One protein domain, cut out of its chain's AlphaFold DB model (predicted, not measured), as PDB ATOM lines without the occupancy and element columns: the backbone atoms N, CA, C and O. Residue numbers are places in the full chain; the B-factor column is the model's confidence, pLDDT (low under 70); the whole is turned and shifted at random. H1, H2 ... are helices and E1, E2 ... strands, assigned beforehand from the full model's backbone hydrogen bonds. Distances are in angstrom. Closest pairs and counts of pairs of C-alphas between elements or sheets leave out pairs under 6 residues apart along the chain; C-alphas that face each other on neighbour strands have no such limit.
ATOM      1  N   ALA A  57      19.294 -37.867  30.302       90.88
ATOM      2  CA  ALA A  57      19.014 -39.193  30.847       90.88
ATOM      3  C   ALA A  57      19.392 -39.312  32.334       90.88
ATOM      4  O   ALA A  57      18.647 -39.909  33.109       90.88
ATOM      5  N   ASP A  58      20.506 -38.707  32.758       92.94
ATOM      6  CA  ASP A  58      20.945 -38.732  34.158       92.94
ATOM      7  C   ASP A  58      20.012 -37.914  35.058       92.94
ATOM      8  O   ASP A  58      19.654 -38.333  36.162       92.94
ATOM      9  N   MET A  59      19.580 -36.755  34.559       93.06
ATOM     10  CA  MET A  59      18.619 -35.891  35.240       93.06
ATOM     11  C   MET A  59      17.258 -36.572  35.404       93.06
ATOM     12  O   MET A  59      16.671 -36.554  36.490       93.06
ATOM     13  N   GLU A  60      16.782 -37.237  34.351       92.88
ATOM     14  CA  GLU A  60      15.559 -38.028  34.403       92.88
ATOM     15  C   GLU A  60      15.689 -39.231  35.349       92.88
ATOM     16  O   GLU A  60      14.773 -39.494  36.131       92.88
ATOM     17  N   ALA A  61      16.827 -39.933  35.342       91.19
ATOM     18  CA  ALA A  61      17.079 -41.054  36.243       91.19
ATOM     19  C   ALA A  61      16.989 -40.632  37.718       91.19
ATOM     20  O   ALA A  61      16.315 -41.295  38.511       91.19
ATOM     21  N   ALA A  62      17.599 -39.499  38.080       90.94
ATOM     22  CA  ALA A  62      17.513 -38.933  39.424       90.94
ATOM     23  C   ALA A  62      16.071 -38.570  39.811       90.94
ATOM     24  O   ALA A  62      15.602 -38.951  40.889       90.94
ATOM     25  N   ARG A  63      15.333 -37.892  38.921       92.19
ATOM     26  CA  ARG A  63      13.918 -37.557  39.145       92.19
ATOM     27  C   ARG A  63      13.074 -38.814  39.356       92.19
ATOM     28  O   ARG A  63      12.306 -38.889  40.312       92.19
ATOM     29  N   ASN A  64      13.232 -39.818  38.497       89.75
ATOM     30  CA  ASN A  64      12.469 -41.065  38.560       89.75
ATOM     31  C   ASN A  64      12.794 -41.869  39.832       89.75
ATOM     32  O   ASN A  64      11.896 -42.460  40.440       89.75
ATOM     33  N   ALA A  65      14.048 -41.845  40.291       84.94
ATOM     34  CA  ALA A  65      14.421 -42.427  41.576       84.94
ATOM     35  C   ALA A  65      13.730 -41.711  42.747       84.94
ATOM     36  O   ALA A  65      13.183 -42.374  43.628       84.94
ATOM     37  N   TRP A  66      13.656 -40.376  42.727       86.31
ATOM     38  CA  TRP A  66      12.925 -39.629  43.752       86.31
ATOM     39  C   TRP A  66      11.428 -39.937  43.747       86.31
ATOM     40  O   TRP A  66      10.856 -40.227  44.796       86.31
ATOM     41  N   VAL A  67      10.801 -39.923  42.568       86.38
ATOM     42  CA  VAL A  67       9.366 -40.200  42.410       86.38
ATOM     43  C   VAL A  67       9.019 -41.614  42.874       86.38
ATOM     44  O   VAL A  67       8.010 -41.801  43.555       86.38
ATOM     45  N   SER A  68       9.851 -42.605  42.540       80.69
ATOM     46  CA  SER A  68       9.614 -43.994  42.948       80.69
ATOM     47  C   SER A  68       9.753 -44.192  44.461       80.69
ATOM     48  O   SER A  68       8.950 -44.914  45.049       80.69
ATOM     49  N   ALA A  69      10.693 -43.499  45.111       74.62
ATOM     50  CA  ALA A  69      10.852 -43.534  46.565       74.62
ATOM     51  C   ALA A  69       9.759 -42.744  47.317       74.62
ATOM     52  O   ALA A  69       9.352 -43.145  48.407       74.62
ATOM     53  N   ASN A  70       9.243 -41.654  46.737       77.69
ATOM     54  CA  ASN A  70       8.384 -40.679  47.426       77.69
ATOM     55  C   ASN A  70       6.978 -40.567  46.814       77.69
ATOM     56  O   ASN A  70       6.377 -39.494  46.789       77.69
ATOM     57  N   GLN A  71       6.412 -41.676  46.331       75.44
ATOM     58  CA  GLN A  71       5.195 -41.660  45.509       75.44
ATOM     59  C   GLN A  71       3.995 -40.935  46.150       75.44
ATOM     60  O   GLN A  71       3.268 -40.218  45.463       75.44
ATOM     61  N   ARG A  72       3.787 -41.068  47.471       76.62
ATOM     62  CA  ARG A  72       2.705 -40.353  48.179       76.62
ATOM     63  C   ARG A  72       2.927 -38.842  48.206       76.62
ATOM     64  O   ARG A  72       1.988 -38.086  47.968       76.62
ATOM     65  N   GLU A  73       4.153 -38.412  48.502       81.81
ATOM     66  CA  GLU A  73       4.518 -36.995  48.505       81.81
ATOM     67  C   GLU A  73       4.396 -36.420  47.095       81.81
ATOM     68  O   GLU A  73       3.770 -35.382  46.916       81.81
ATOM     69  N   TYR A  74       4.884 -37.141  46.086       85.75
ATOM     70  CA  TYR A  74       4.784 -36.727  44.693       85.75
ATOM     71  C   TYR A  74       3.336 -36.459  44.259       85.75
ATOM     72  O   TYR A  74       3.055 -35.403  43.699       85.75
ATOM     73  N   VAL A  75       2.394 -37.355  44.578       88.31
ATOM     74  CA  VAL A  75       0.963 -37.144  44.281       88.31
ATOM     75  C   VAL A  75       0.414 -35.912  45.012       88.31
ATOM     76  O   VAL A  75      -0.334 -35.128  44.429       88.31
ATOM     77  N   SER A  76       0.803 -35.704  46.274       90.62
ATOM     78  CA  SER A  76       0.414 -34.510  47.037       90.62
ATOM     79  C   SER A  76       0.934 -33.220  46.395       90.62
ATOM     80  O   SER A  76       0.172 -32.266  46.244       90.62
ATOM     81  N   LEU A  77       2.199 -33.198  45.967       91.81
ATOM     82  CA  LEU A  77       2.799 -32.060  45.264       91.81
ATOM     83  C   LEU A  77       2.080 -31.782  43.942       91.81
ATOM     84  O   LEU A  77       1.727 -30.637  43.671       91.81
ATOM     85  N   GLN A  78       1.770 -32.822  43.160       92.31
ATOM     86  CA  GLN A  78       1.032 -32.665  41.906       92.31
ATOM     87  C   GLN A  78      -0.346 -32.021  42.109       92.31
ATOM     88  O   GLN A  78      -0.741 -31.177  41.304       92.31
ATOM     89  N   ASN A  79      -1.051 -32.369  43.191       92.56
ATOM     90  CA  ASN A  79      -2.339 -31.761  43.545       92.56
ATOM     91  C   ASN A  79      -2.213 -30.284  43.954       92.56
ATOM     92  O   ASN A  79      -3.177 -29.533  43.843       92.56
ATOM     93  N   GLN A  80      -1.030 -29.862  44.407       92.81
ATOM     94  CA  GLN A  80      -0.704 -28.468  44.729       92.81
ATOM     95  C   GLN A  80      -0.161 -27.695  43.515       92.81
ATOM     96  O   GLN A  80       0.246 -26.545  43.655       92.81
ATOM     97  N   GLY A  81      -0.119 -28.318  42.331       94.25
ATOM     98  CA  GLY A  81       0.484 -27.722  41.139       94.25
ATOM     99  C   GLY A  81       2.012 -27.653  41.201       94.25
ATOM    100  O   GLY A  81       2.608 -26.883  40.458       94.25
ATOM    101  N   ILE A  82       2.656 -28.441  42.066       94.81
ATOM    102  CA  ILE A  82       4.114 -28.507  42.204       94.81
ATOM    103  C   ILE A  82       4.647 -29.736  41.455       94.81
ATOM    104  O   ILE A  82       4.058 -30.819  41.486       94.81
ATOM    105  N   ILE A  83       5.774 -29.566  40.771       94.81
ATOM    106  CA  ILE A  83       6.545 -30.633  40.127       94.81
ATOM    107  C   ILE A  83       7.958 -30.690  40.706       94.81
ATOM    108  O   ILE A  83       8.427 -29.728  41.311       94.81
ATOM    109  N   VAL A  84       8.623 -31.828  40.524       93.50
ATOM    110  CA  VAL A  84      10.028 -32.020  40.889       93.50
ATOM    111  C   VAL A  84      10.824 -32.179  39.607       93.50
ATOM    112  O   VAL A  84      10.509 -33.057  38.807       93.50
ATOM    113  N   GLU A  85      11.844 -31.350  39.429       94.75
ATOM    114  CA  GLU A  85      12.710 -31.364  38.249       94.75
ATOM    115  C   GLU A  85      14.172 -31.213  38.655       94.75
ATOM    116  O   GLU A  85      14.481 -30.694  39.731       94.75
ATOM    117  N   ALA A  86      15.073 -31.679  37.794       92.81
ATOM    118  CA  ALA A  86      16.498 -31.444  37.970       92.81
ATOM    119  C   ALA A  86      16.821 -29.969  37.715       92.81
ATOM    120  O   ALA A  86      16.450 -29.421  36.678       92.81
ATOM    121  N   ASP A  87      17.517 -29.340  38.658       91.75
ATOM    122  CA  ASP A  87      17.877 -27.923  38.589       91.75
ATOM    123  C   ASP A  87      19.385 -27.690  38.549       91.75
ATOM    124  O   ASP A  87      19.854 -26.619  38.169       91.75
ATOM    125  N   THR A  88      20.181 -28.693  38.911       91.50
ATOM    126  CA  THR A  88      21.637 -28.633  38.813       91.50
ATOM    127  C   THR A  88      22.210 -30.022  38.584       91.50
ATOM    128  O   THR A  88      21.775 -30.997  39.191       91.50
ATOM    129  N   ILE A  89      23.240 -30.117  37.748       90.88
ATOM    130  CA  ILE A  89      24.076 -31.309  37.630       90.88
ATOM    131  C   ILE A  89      25.537 -30.936  37.865       90.88
ATOM    132  O   ILE A  89      26.103 -30.086  37.182       90.88
ATOM    133  N   ALA A  90      26.147 -31.578  38.853       90.38
ATOM    134  CA  ALA A  90      27.546 -31.410  39.206       90.38
ATOM    135  C   ALA A  90      28.340 -32.651  38.790       90.38
ATOM    136  O   ALA A  90      28.047 -33.767  39.218       90.38
ATOM    137  N   THR A  91      29.357 -32.444  37.966       87.75
ATOM    138  CA  THR A  91      30.322 -33.460  37.542       87.75
ATOM    139  C   THR A  91      31.698 -33.149  38.131       87.75
ATOM    140  O   THR A  91      31.905 -32.106  38.756       87.75
ATOM    141  N   GLN A  92      32.678 -34.015  37.878       86.12
ATOM    142  CA  GLN A  92      34.060 -33.774  38.282       86.12
ATOM    143  C   GLN A  92      34.644 -32.501  37.638       86.12
ATOM    144  O   GLN A  92      35.495 -31.845  38.233       86.12
ATOM    145  N   GLY A  93      34.222 -32.161  36.415       81.31
ATOM    146  CA  GLY A  93      34.817 -31.069  35.638       81.31
ATOM    147  C   GLY A  93      34.038 -29.757  35.674       81.31
ATOM    148  O   GLY A  93      34.617 -28.701  35.433       81.31
ATOM    149  N   PHE A  94      32.735 -29.810  35.942       85.44
ATOM    150  CA  PHE A  94      31.859 -28.644  35.857       85.44
ATOM    151  C   PHE A  94      30.578 -28.844  36.663       85.44
ATOM    152  O   PHE A  94      30.175 -29.968  36.961       85.44
ATOM    153  N   THR A  95      29.884 -27.743  36.918       89.00
ATOM    154  CA  THR A  95      28.519 -27.704  37.435       89.00
ATOM    155  C   THR A  95      27.638 -26.950  36.445       89.00
ATOM    156  O   THR A  95      27.923 -25.808  36.102       89.00
ATOM    157  N   LEU A  96      26.573 -27.582  35.963       89.44
ATOM    158  CA  LEU A  96      25.549 -26.944  35.140       89.44
ATOM    159  C   LEU A  96      24.348 -26.635  36.029       89.44
ATOM    160  O   LEU A  96      23.791 -27.543  36.641       89.44
ATOM    161  N   ILE A  97      23.945 -25.372  36.079       89.88
ATOM    162  CA  ILE A  97      22.795 -24.894  36.846       89.88
ATOM    163  C   ILE A  97      21.736 -24.466  35.840       89.88
ATOM    164  O   ILE A  97      21.955 -23.537  35.060       89.88
ATOM    165  N   LEU A  98      20.614 -25.175  35.846       89.31
ATOM    166  CA  LEU A  98      19.499 -24.958  34.942       89.31
ATOM    167  C   LEU A  98      18.575 -23.887  35.510       89.31
ATOM    168  O   LEU A  98      18.093 -23.995  36.637       89.31
ATOM    169  N   ASP A  99      18.281 -22.885  34.692       86.69
ATOM    170  CA  ASP A  99      17.148 -22.006  34.940       86.69
ATOM    171  C   ASP A  99      15.959 -22.534  34.129       86.69
ATOM    172  O   ASP A  99      15.885 -22.403  32.905       86.69
ATOM    173  N   LEU A 100      15.062 -23.230  34.830       87.38
ATOM    174  CA  LEU A 100      13.880 -23.855  34.236       87.38
ATOM    175  C   LEU A 100      12.780 -22.837  33.900       87.38
ATOM    176  O   LEU A 100      11.890 -23.151  33.111       87.38
ATOM    177  N   GLN A 101      12.824 -21.640  34.494       88.06
ATOM    178  CA  GLN A 101      11.901 -20.551  34.187       88.06
ATOM    179  C   GLN A 101      12.361 -19.789  32.944       88.06
ATOM    180  O   GLN A 101      11.549 -19.479  32.071       88.06
ATOM    181  N   ASP A 102      13.659 -19.515  32.860       83.88
ATOM    182  CA  ASP A 102      14.291 -18.857  31.728       83.88
ATOM    183  C   ASP A 102      15.532 -19.643  31.282       83.88
ATOM    184  O   ASP A 102      16.613 -19.463  31.839       83.88
ATOM    185  N   PRO A 103      15.441 -20.461  30.217       75.75
ATOM    186  CA  PRO A 103      16.579 -21.232  29.730       75.75
ATOM    187  C   PRO A 103      17.811 -20.393  29.360       75.75
ATOM    188  O   PRO A 103      18.904 -20.953  29.266       75.75
ATOM    189  N   SER A 104      17.668 -19.078  29.134       71.88
ATOM    190  CA  SER A 104      18.808 -18.179  28.911       71.88
ATOM    191  C   SER A 104      19.624 -17.906  30.181       71.88
ATOM    192  O   SER A 104      20.812 -17.615  30.078       71.88
ATOM    193  N   GLY A 105      19.025 -18.088  31.362       77.19
ATOM    194  CA  GLY A 105      19.683 -18.029  32.670       77.19
ATOM    195  C   GLY A 105      20.445 -19.302  33.048       77.19
ATOM    196  O   GLY A 105      21.095 -19.346  34.095       77.19
ATOM    197  N   THR A 106      20.403 -20.342  32.205       82.50
ATOM    198  CA  THR A 106      21.194 -21.556  32.425       82.50
ATOM    199  C   THR A 106      22.679 -21.226  32.350       82.50
ATOM    200  O   THR A 106      23.155 -20.660  31.366       82.50
ATOM    201  N   ARG A 107      23.428 -21.633  33.376       83.56
ATOM    202  CA  ARG A 107      24.854 -21.335  33.497       83.56
ATOM    203  C   ARG A 107      25.685 -22.588  33.694       83.56
ATOM    204  O   ARG A 107      25.309 -23.504  34.423       83.56
ATOM    205  N   LEU A 108      26.852 -22.577  33.067       82.62
ATOM    206  CA  LEU A 108      27.909 -23.552  33.277       82.62
ATOM    207  C   LEU A 108      29.016 -22.920  34.124       82.62
ATOM    208  O   LEU A 108      29.671 -21.977  33.682       82.62
ATOM    209  N   ASP A 109      29.231 -23.471  35.312       82.62
ATOM    210  CA  ASP A 109      30.299 -23.093  36.224       82.62
ATOM    211  C   ASP A 109      31.402 -24.162  36.169       82.62
ATOM    212  O   ASP A 109      31.181 -25.324  36.505       82.62
ATOM    213  N   ASN A 110      32.634 -23.782  35.821       68.81
ATOM    214  CA  ASN A 110      33.786 -24.702  35.768       68.81
ATOM    215  C   ASN A 110      34.341 -25.070  37.159       68.81
ATOM    216  O   ASN A 110      35.499 -25.463  37.293       68.81
ATOM    217  N   THR A 111      33.544 -24.895  38.215       69.88
ATOM    218  CA  THR A 111      33.943 -25.293  39.565       69.88
ATOM    219  C   THR A 111      33.782 -26.811  39.681       69.88
ATOM    220  O   THR A 111      32.671 -27.301  39.452       69.88
ATOM    221  N   PRO A 112      34.852 -27.562  40.017       60.69
ATOM    222  CA  PRO A 112      34.775 -29.008  40.177       60.69
ATOM    223  C   PRO A 112      33.725 -29.379  41.225       60.69
ATOM    224  O   PRO A 112      33.793 -28.924  42.370       60.69
ATOM    225  N   GLY A 113      32.749 -30.197  40.833       61.50
ATOM    226  CA  GLY A 113      31.791 -30.784  41.758       61.50
ATOM    227  C   GLY A 113      32.434 -31.887  42.599       61.50
ATOM    228  O   GLY A 113      33.481 -32.435  42.262       61.50
ATOM    229  N   SER A 114      31.781 -32.270  43.693       68.25
ATOM    230  CA  SER A 114      32.220 -33.365  44.571       68.25
ATOM    231  C   SER A 114      31.941 -34.771  44.009       68.25
ATOM    232  O   SER A 114      31.928 -35.742  44.768       68.25
ATOM    233  N   SER A 115      31.686 -34.907  42.701       76.69
ATOM    234  CA  SER A 115      31.391 -36.200  42.077       76.69
ATOM    235  C   SER A 115      32.670 -36.962  41.712       76.69
ATOM    236  O   SER A 115      33.699 -36.372  41.374       76.69
ATOM    237  N   ALA A 116      32.618 -38.293  41.802       78.12
ATOM    238  CA  ALA A 116      33.723 -39.143  41.379       78.12
ATOM    239  C   ALA A 116      33.800 -39.224  39.837       78.12
ATOM    240  O   ALA A 116      32.815 -38.937  39.148       78.12
ATOM    241  N   PRO A 117      34.948 -39.636  39.265       82.44
ATOM    242  CA  PRO A 117      35.055 -39.879  37.828       82.44
ATOM    243  C   PRO A 117      33.993 -40.876  37.338       82.44
ATOM    244  O   PRO A 117      33.830 -41.946  37.920       82.44
ATOM    245  N   GLY A 118      33.290 -40.539  36.252       85.25
ATOM    246  CA  GLY A 118      32.207 -41.369  35.703       85.25
ATOM    247  C   GLY A 118      30.860 -41.235  36.426       85.25
ATOM    248  O   GLY A 118      29.910 -41.936  36.080       85.25
ATOM    249  N   GLU A 119      30.755 -40.322  37.393       88.06
ATOM    250  CA  GLU A 119      29.525 -40.029  38.124       88.06
ATOM    251  C   GLU A 119      29.159 -38.544  38.042       88.06
ATOM    252  O   GLU A 119      30.017 -37.660  37.938       88.06
ATOM    253  N   ALA A 120      27.867 -38.268  38.177       89.31
ATOM    254  CA  ALA A 120      27.343 -36.936  38.423       89.31
ATOM    255  C   ALA A 120      26.475 -36.910  39.677       89.31
ATOM    256  O   ALA A 120      25.861 -37.905  40.060       89.31
ATOM    257  N   ILE A 121      26.415 -35.751  40.318       89.94
ATOM    258  CA  ILE A 121      25.442 -35.447  41.357       89.94
ATOM    259  C   ILE A 121      24.367 -34.576  40.722       89.94
ATOM    260  O   ILE A 121      24.638 -33.443  40.327       89.94
ATOM    261  N   VAL A 122      23.155 -35.104  40.628       91.06
ATOM    262  CA  VAL A 122      21.988 -34.366  40.148       91.06
ATOM    263  C   VAL A 122      21.227 -33.838  41.351       91.06
ATOM    264  O   VAL A 122      20.788 -34.620  42.195       91.06
ATOM    265  N   TYR A 123      21.058 -32.524  41.413       90.50
ATOM    266  CA  TYR A 123      20.182 -31.849  42.358       90.50
ATOM    267  C   TYR A 123      18.806 -31.655  41.726       90.50
ATOM    268  O   TYR A 123      18.668 -31.344  40.541       90.50
ATOM    269  N   LEU A 124      17.789 -31.881  42.543       91.56
ATOM    270  CA  LEU A 124      16.389 -31.697  42.230       91.56
ATOM    271  C   LEU A 124      15.862 -30.495  43.012       91.56
ATOM    272  O   LEU A 124      16.160 -30.328  44.204       91.56
ATOM    273  N   GLY A 125      15.010 -29.722  42.349       92.06
ATOM    274  CA  GLY A 125      14.208 -28.651  42.922       92.06
ATOM    275  C   GLY A 125      12.711 -28.945  42.802       92.06
ATOM    276  O   GLY A 125      12.277 -29.760  41.987       92.06
ATOM    277  N   GLN A 126      11.919 -28.273  43.633       94.25
ATOM    278  CA  GLN A 126      10.464 -28.218  43.498       94.25
ATOM    279  C   GLN A 126      10.083 -26.938  42.763       94.25
ATOM    280  O   GLN A 126      10.644 -25.879  43.041       94.25
ATOM    281  N   TYR A 127       9.113 -27.028  41.862       94.94
ATOM    282  CA  TYR A 127       8.728 -25.940  40.971       94.94
ATOM    283  C   TYR A 127       7.217 -25.834  40.851       94.94
ATOM    284  O   TYR A 127       6.533 -26.848  40.718       94.94
ATOM    285  N   TYR A 128       6.687 -24.614  40.853       94.94
ATOM    286  CA  TYR A 128       5.295 -24.385  40.476       94.94
ATOM    287  C   TYR A 128       5.132 -24.646  38.976       94.94
ATOM    288  O   TYR A 128       5.784 -24.006  38.155       94.94
ATOM    289  N   ARG A 129       4.258 -25.585  38.610       93.50
ATOM    290  CA  ARG A 129       4.076 -26.062  37.231       93.50
ATOM    291  C   ARG A 129       3.738 -24.941  36.250       93.50
ATOM    292  O   ARG A 129       4.165 -24.996  35.103       93.50
ATOM    293  N   ASP A 130       2.983 -23.945  36.699       92.50
ATOM    294  CA  ASP A 130       2.437 -22.903  35.828       92.50
ATOM    295  C   ASP A 130       3.495 -21.902  35.347       92.50
ATOM    296  O   ASP A 130       3.328 -21.290  34.293       92.50
ATOM    297  N   ASN A 131       4.577 -21.709  36.107       91.69
ATOM    298  CA  ASN A 131       5.569 -20.667  35.827       91.69
ATOM    299  C   ASN A 131       7.026 -21.085  36.075       91.69
ATOM    300  O   ASN A 131       7.916 -20.245  35.963       91.69
ATOM    301  N   MET A 132       7.267 -22.345  36.452       92.50
ATOM    302  CA  MET A 132       8.585 -22.893  36.786       92.50
ATOM    303  C   MET A 132       9.351 -22.069  37.831       92.50
ATOM    304  O   MET A 132      10.578 -22.083  37.877       92.50
ATOM    305  N   THR A 133       8.643 -21.363  38.716       91.94
ATOM    306  CA  THR A 133       9.271 -20.692  39.856       91.94
ATOM    307  C   THR A 133       9.652 -21.727  40.910       91.94
ATOM    308  O   THR A 133       8.829 -22.559  41.305       91.94
ATOM    309  N   ARG A 134      10.902 -21.667  41.380       89.62
ATOM    310  CA  ARG A 134      11.455 -22.598  42.371       89.62
ATOM    311  C   ARG A 134      10.825 -22.387  43.751       89.62
ATOM    312  O   ARG A 134      10.825 -21.274  44.277       89.62
ATOM    313  N   VAL A 135      10.352 -23.462  44.372       89.00
ATOM    314  CA  VAL A 135       9.910 -23.477  45.771       89.00
ATOM    315  C   VAL A 135      11.147 -23.341  46.675       89.00
ATOM    316  O   VAL A 135      12.102 -24.117  46.542       89.00
ATOM    317  N   PRO A 136      11.190 -22.356  47.589       82.12
ATOM    318  CA  PRO A 136      12.351 -22.139  48.442       82.12
ATOM    319  C   PRO A 136      12.496 -23.238  49.500       82.12
ATOM    320  O   PRO A 136      11.517 -23.802  49.982       82.12
ATOM    321  N   GLY A 137      13.738 -23.505  49.914       72.25
ATOM    322  CA  GLY A 137      14.031 -24.366  51.066       72.25
ATOM    323  C   GLY A 137      13.914 -25.874  50.827       72.25
ATOM    324  O   GLY A 137      14.104 -26.636  51.771       72.25
ATOM    325  N   TRP A 138      13.648 -26.316  49.595       82.38
ATOM    326  CA  TRP A 138      13.668 -27.732  49.231       82.38
ATOM    327  C   TRP A 138      14.783 -28.043  48.229       82.38
ATOM    328  O   TRP A 138      15.046 -27.281  47.292       82.38
ATOM    329  N   THR A 139      15.456 -29.170  48.444       82.19
ATOM    330  CA  THR A 139      16.391 -29.769  47.493       82.19
ATOM    331  C   THR A 139      16.545 -31.255  47.805       82.19
ATOM    332  O   THR A 139      16.523 -31.665  48.967       82.19
ATOM    333  N   ALA A 140      16.700 -32.075  46.777       83.00
ATOM    334  CA  ALA A 140      17.148 -33.456  46.909       83.00
ATOM    335  C   ALA A 140      18.328 -33.658  45.969       83.00
ATOM    336  O   ALA A 140      18.415 -32.976  44.956       83.00
ATOM    337  N   ALA A 141      19.238 -34.575  46.276       87.62
ATOM    338  CA  ALA A 141      20.345 -34.850  45.373       87.62
ATOM    339  C   ALA A 141      20.658 -36.339  45.295       87.62
ATOM    340  O   ALA A 141      20.689 -37.040  46.314       87.62
ATOM    341  N   TYR A 142      20.919 -36.797  44.076       85.56
ATOM    342  CA  TYR A 142      21.178 -38.187  43.731       85.56
ATOM    343  C   TYR A 142      22.503 -38.308  43.004       85.56
ATOM    344  O   TYR A 142      22.848 -37.471  42.172       85.56
ATOM    345  N   ARG A 143      23.238 -39.374  43.307       88.38
ATOM    346  CA  ARG A 143      24.429 -39.736  42.550       88.38
ATOM    347  C   ARG A 143      24.015 -40.628  41.391       88.38
ATOM    348  O   ARG A 143      23.312 -41.609  41.606       88.38
ATOM    349  N   VAL A 144      24.460 -40.310  40.185       89.62
ATOM    350  CA  VAL A 144      24.120 -41.032  38.957       89.62
ATOM    351  C   VAL A 144      25.401 -41.485  38.273       89.62
ATOM    352  O   VAL A 144      26.339 -40.704  38.124       89.62
ATOM    353  N   ASN A 145      25.447 -42.750  37.872       89.56
ATOM    354  CA  ASN A 145      26.504 -43.269  37.018       89.56
ATOM    355  C   ASN A 145      26.242 -42.826  35.576       89.56
ATOM    356  O   ASN A 145      25.223 -43.196  34.998       89.56
ATOM    357  N   LEU A 146      27.180 -42.080  34.996       88.50
ATOM    358  CA  LEU A 146      27.018 -41.452  33.681       88.50
ATOM    359  C   LEU A 146      27.002 -42.448  32.514       88.50
ATOM    360  O   LEU A 146      26.577 -42.104  31.416       88.50
ATOM    361  N   THR A 147      27.486 -43.672  32.728       87.25
ATOM    362  CA  THR A 147      27.525 -44.716  31.695       87.25
ATOM    363  C   THR A 147      26.254 -45.555  31.700       87.25
ATOM    364  O   THR A 147      25.767 -45.956  30.646       87.25
ATOM    365  N   THR A 148      25.737 -45.882  32.886       88.56
ATOM    366  CA  THR A 148      24.563 -46.756  33.025       88.56
ATOM    367  C   THR A 148      23.262 -45.988  33.221       88.56
ATOM    368  O   THR A 148      22.197 -46.601  33.165       88.56
ATOM    369  N   HIS A 149      23.334 -44.679  33.480       88.88
ATOM    370  CA  HIS A 149      22.214 -43.826  33.893       88.88
ATOM    371  C   HIS A 149      21.471 -44.385  35.114       88.88
ATOM    372  O   HIS A 149      20.268 -44.194  35.290       88.88
ATOM    373  N   GLN A 150      22.188 -45.121  35.968       86.75
ATOM    374  CA  GLN A 150      21.643 -45.681  37.197       86.75
ATOM    375  C   GLN A 150      22.017 -44.815  38.388       86.75
ATOM    376  O   GLN A 150      23.141 -44.324  38.508       86.75
ATOM    377  N   VAL A 151      21.069 -44.674  39.306       84.00
ATOM    378  CA  VAL A 151      21.264 -43.937  40.550       84.00
ATOM    379  C   VAL A 151      22.057 -44.800  41.533       84.00
ATOM    380  O   VAL A 151      21.574 -45.830  41.997       84.00
ATOM    381  N   ALA A 152      23.271 -44.370  41.875       68.38
ATOM    382  CA  ALA A 152      24.198 -45.041  42.788       68.38
ATOM    383  C   ALA A 152      23.901 -44.752  44.278       68.38
ATOM    384  O   ALA A 152      24.801 -44.738  45.118       68.38
ATOM    385  N   GLY A 153      22.629 -44.524  44.613       64.31
ATOM    386  CA  GLY A 153      22.163 -44.183  45.957       64.31
ATOM    387  C   GLY A 153      22.037 -42.680  46.224       64.31
ATOM    388  O   GLY A 153      22.323 -41.822  45.382       64.31
ATOM    389  N   LEU A 154      21.540 -42.368  47.421       69.00
ATOM    390  CA  LEU A 154      21.344 -41.000  47.909       69.00
ATOM    391  C   LEU A 154      22.670 -40.270  48.137       69.00
ATOM    392  O   LEU A 154      23.695 -40.893  48.402       69.00
TER     393      LEU A 154
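What this domain is: This is residues 57 to 154 of the 255 residues of an uncharacterized protein of Methanocella conradii (strain DSM 24694 / JCM 17849 / CGMCC 1.5162 / HZ254) (UniProt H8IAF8). One strongly twisted sheet of six antiparallel strands curls round helix H1, with the long strands E1 and E4 in its middle and the short pair E2 and E3 at one edge. H2, a shorter helix, follows H1 at a corner, about perpendicular to it, and sits beyond the strands near the start of E1; residues 68 to 73 at that corner stand free. The printed part has 98 residues with two named helices and then six named strands, in the order H1, H2, E1 to E6; the sheet's order is E3, E2, E1, E4, E5, E6. The class is mixed, helices and strands, and the whole is compact, with a radius of gyration of the C-alphas of 13.4 A and spans of 39 by 30 by 21 A.

Where its parts are: E4, residues 119 to 128, is the longest strand at 28.9 A, and E1, residues 82 to 90, is 23.8 A long. E2 is residues 95 to 97, 6.4 A, and E3 is residues 107 to 109, 6.3 A. E5, residues 140 to 145, spans 16.8 A; E6, residues 150 to 154, spans 11.7 A and ends at C-alpha 154 (21.344, -41.000, 47.909). H1, residues 57 to 69, is 18.2 A long and begins at C-alpha 57 (19.014, -39.193, 30.847). H2, residues 71 to 79, is 12.6 A long.

How they stand to each other: E1 and E4 are antiparallel at 151 degrees, with N 83 and O 127 2.8 A apart, within hydrogen-bond range. E1, E2 and E3 form a meander, each strand the antiparallel neighbour of the one before; N 96 and O 89 are 2.8 A apart, and N 97 and O 107 are 2.8 A apart. E4, E5 and E6 form a second meander, with N 122 and O 142 at 2.8 A and N 152 and O 143 at 2.8 A. E1 to E4 make a Greek key, a meander of three whose first strand is the antiparallel neighbour of the fourth. H1 is on the sheet; its closest C-alphas to E1 are Met 59 and Ala 86, 5.6 A apart, and to E5 Ala 62 and Tyr 142, 5.7 A. H1 and H2 are close but not clearly touching, with the C-alphas of Val 67 and Tyr 74 6.2 A apart, at 78 degrees. In H1 and H2 every O i to N i+4 pair is within hydrogen-bond range.

The domain as a whole: The two C-alphas farthest apart, those of Asn 79 and Pro 117, are 38.7 A apart. The printed part has no cut. The link from E4 to E5, 11 residues, is long. The mean pLDDT of the printed part is 85.7; residues 110 to 114 and 152 to 154 are under 70.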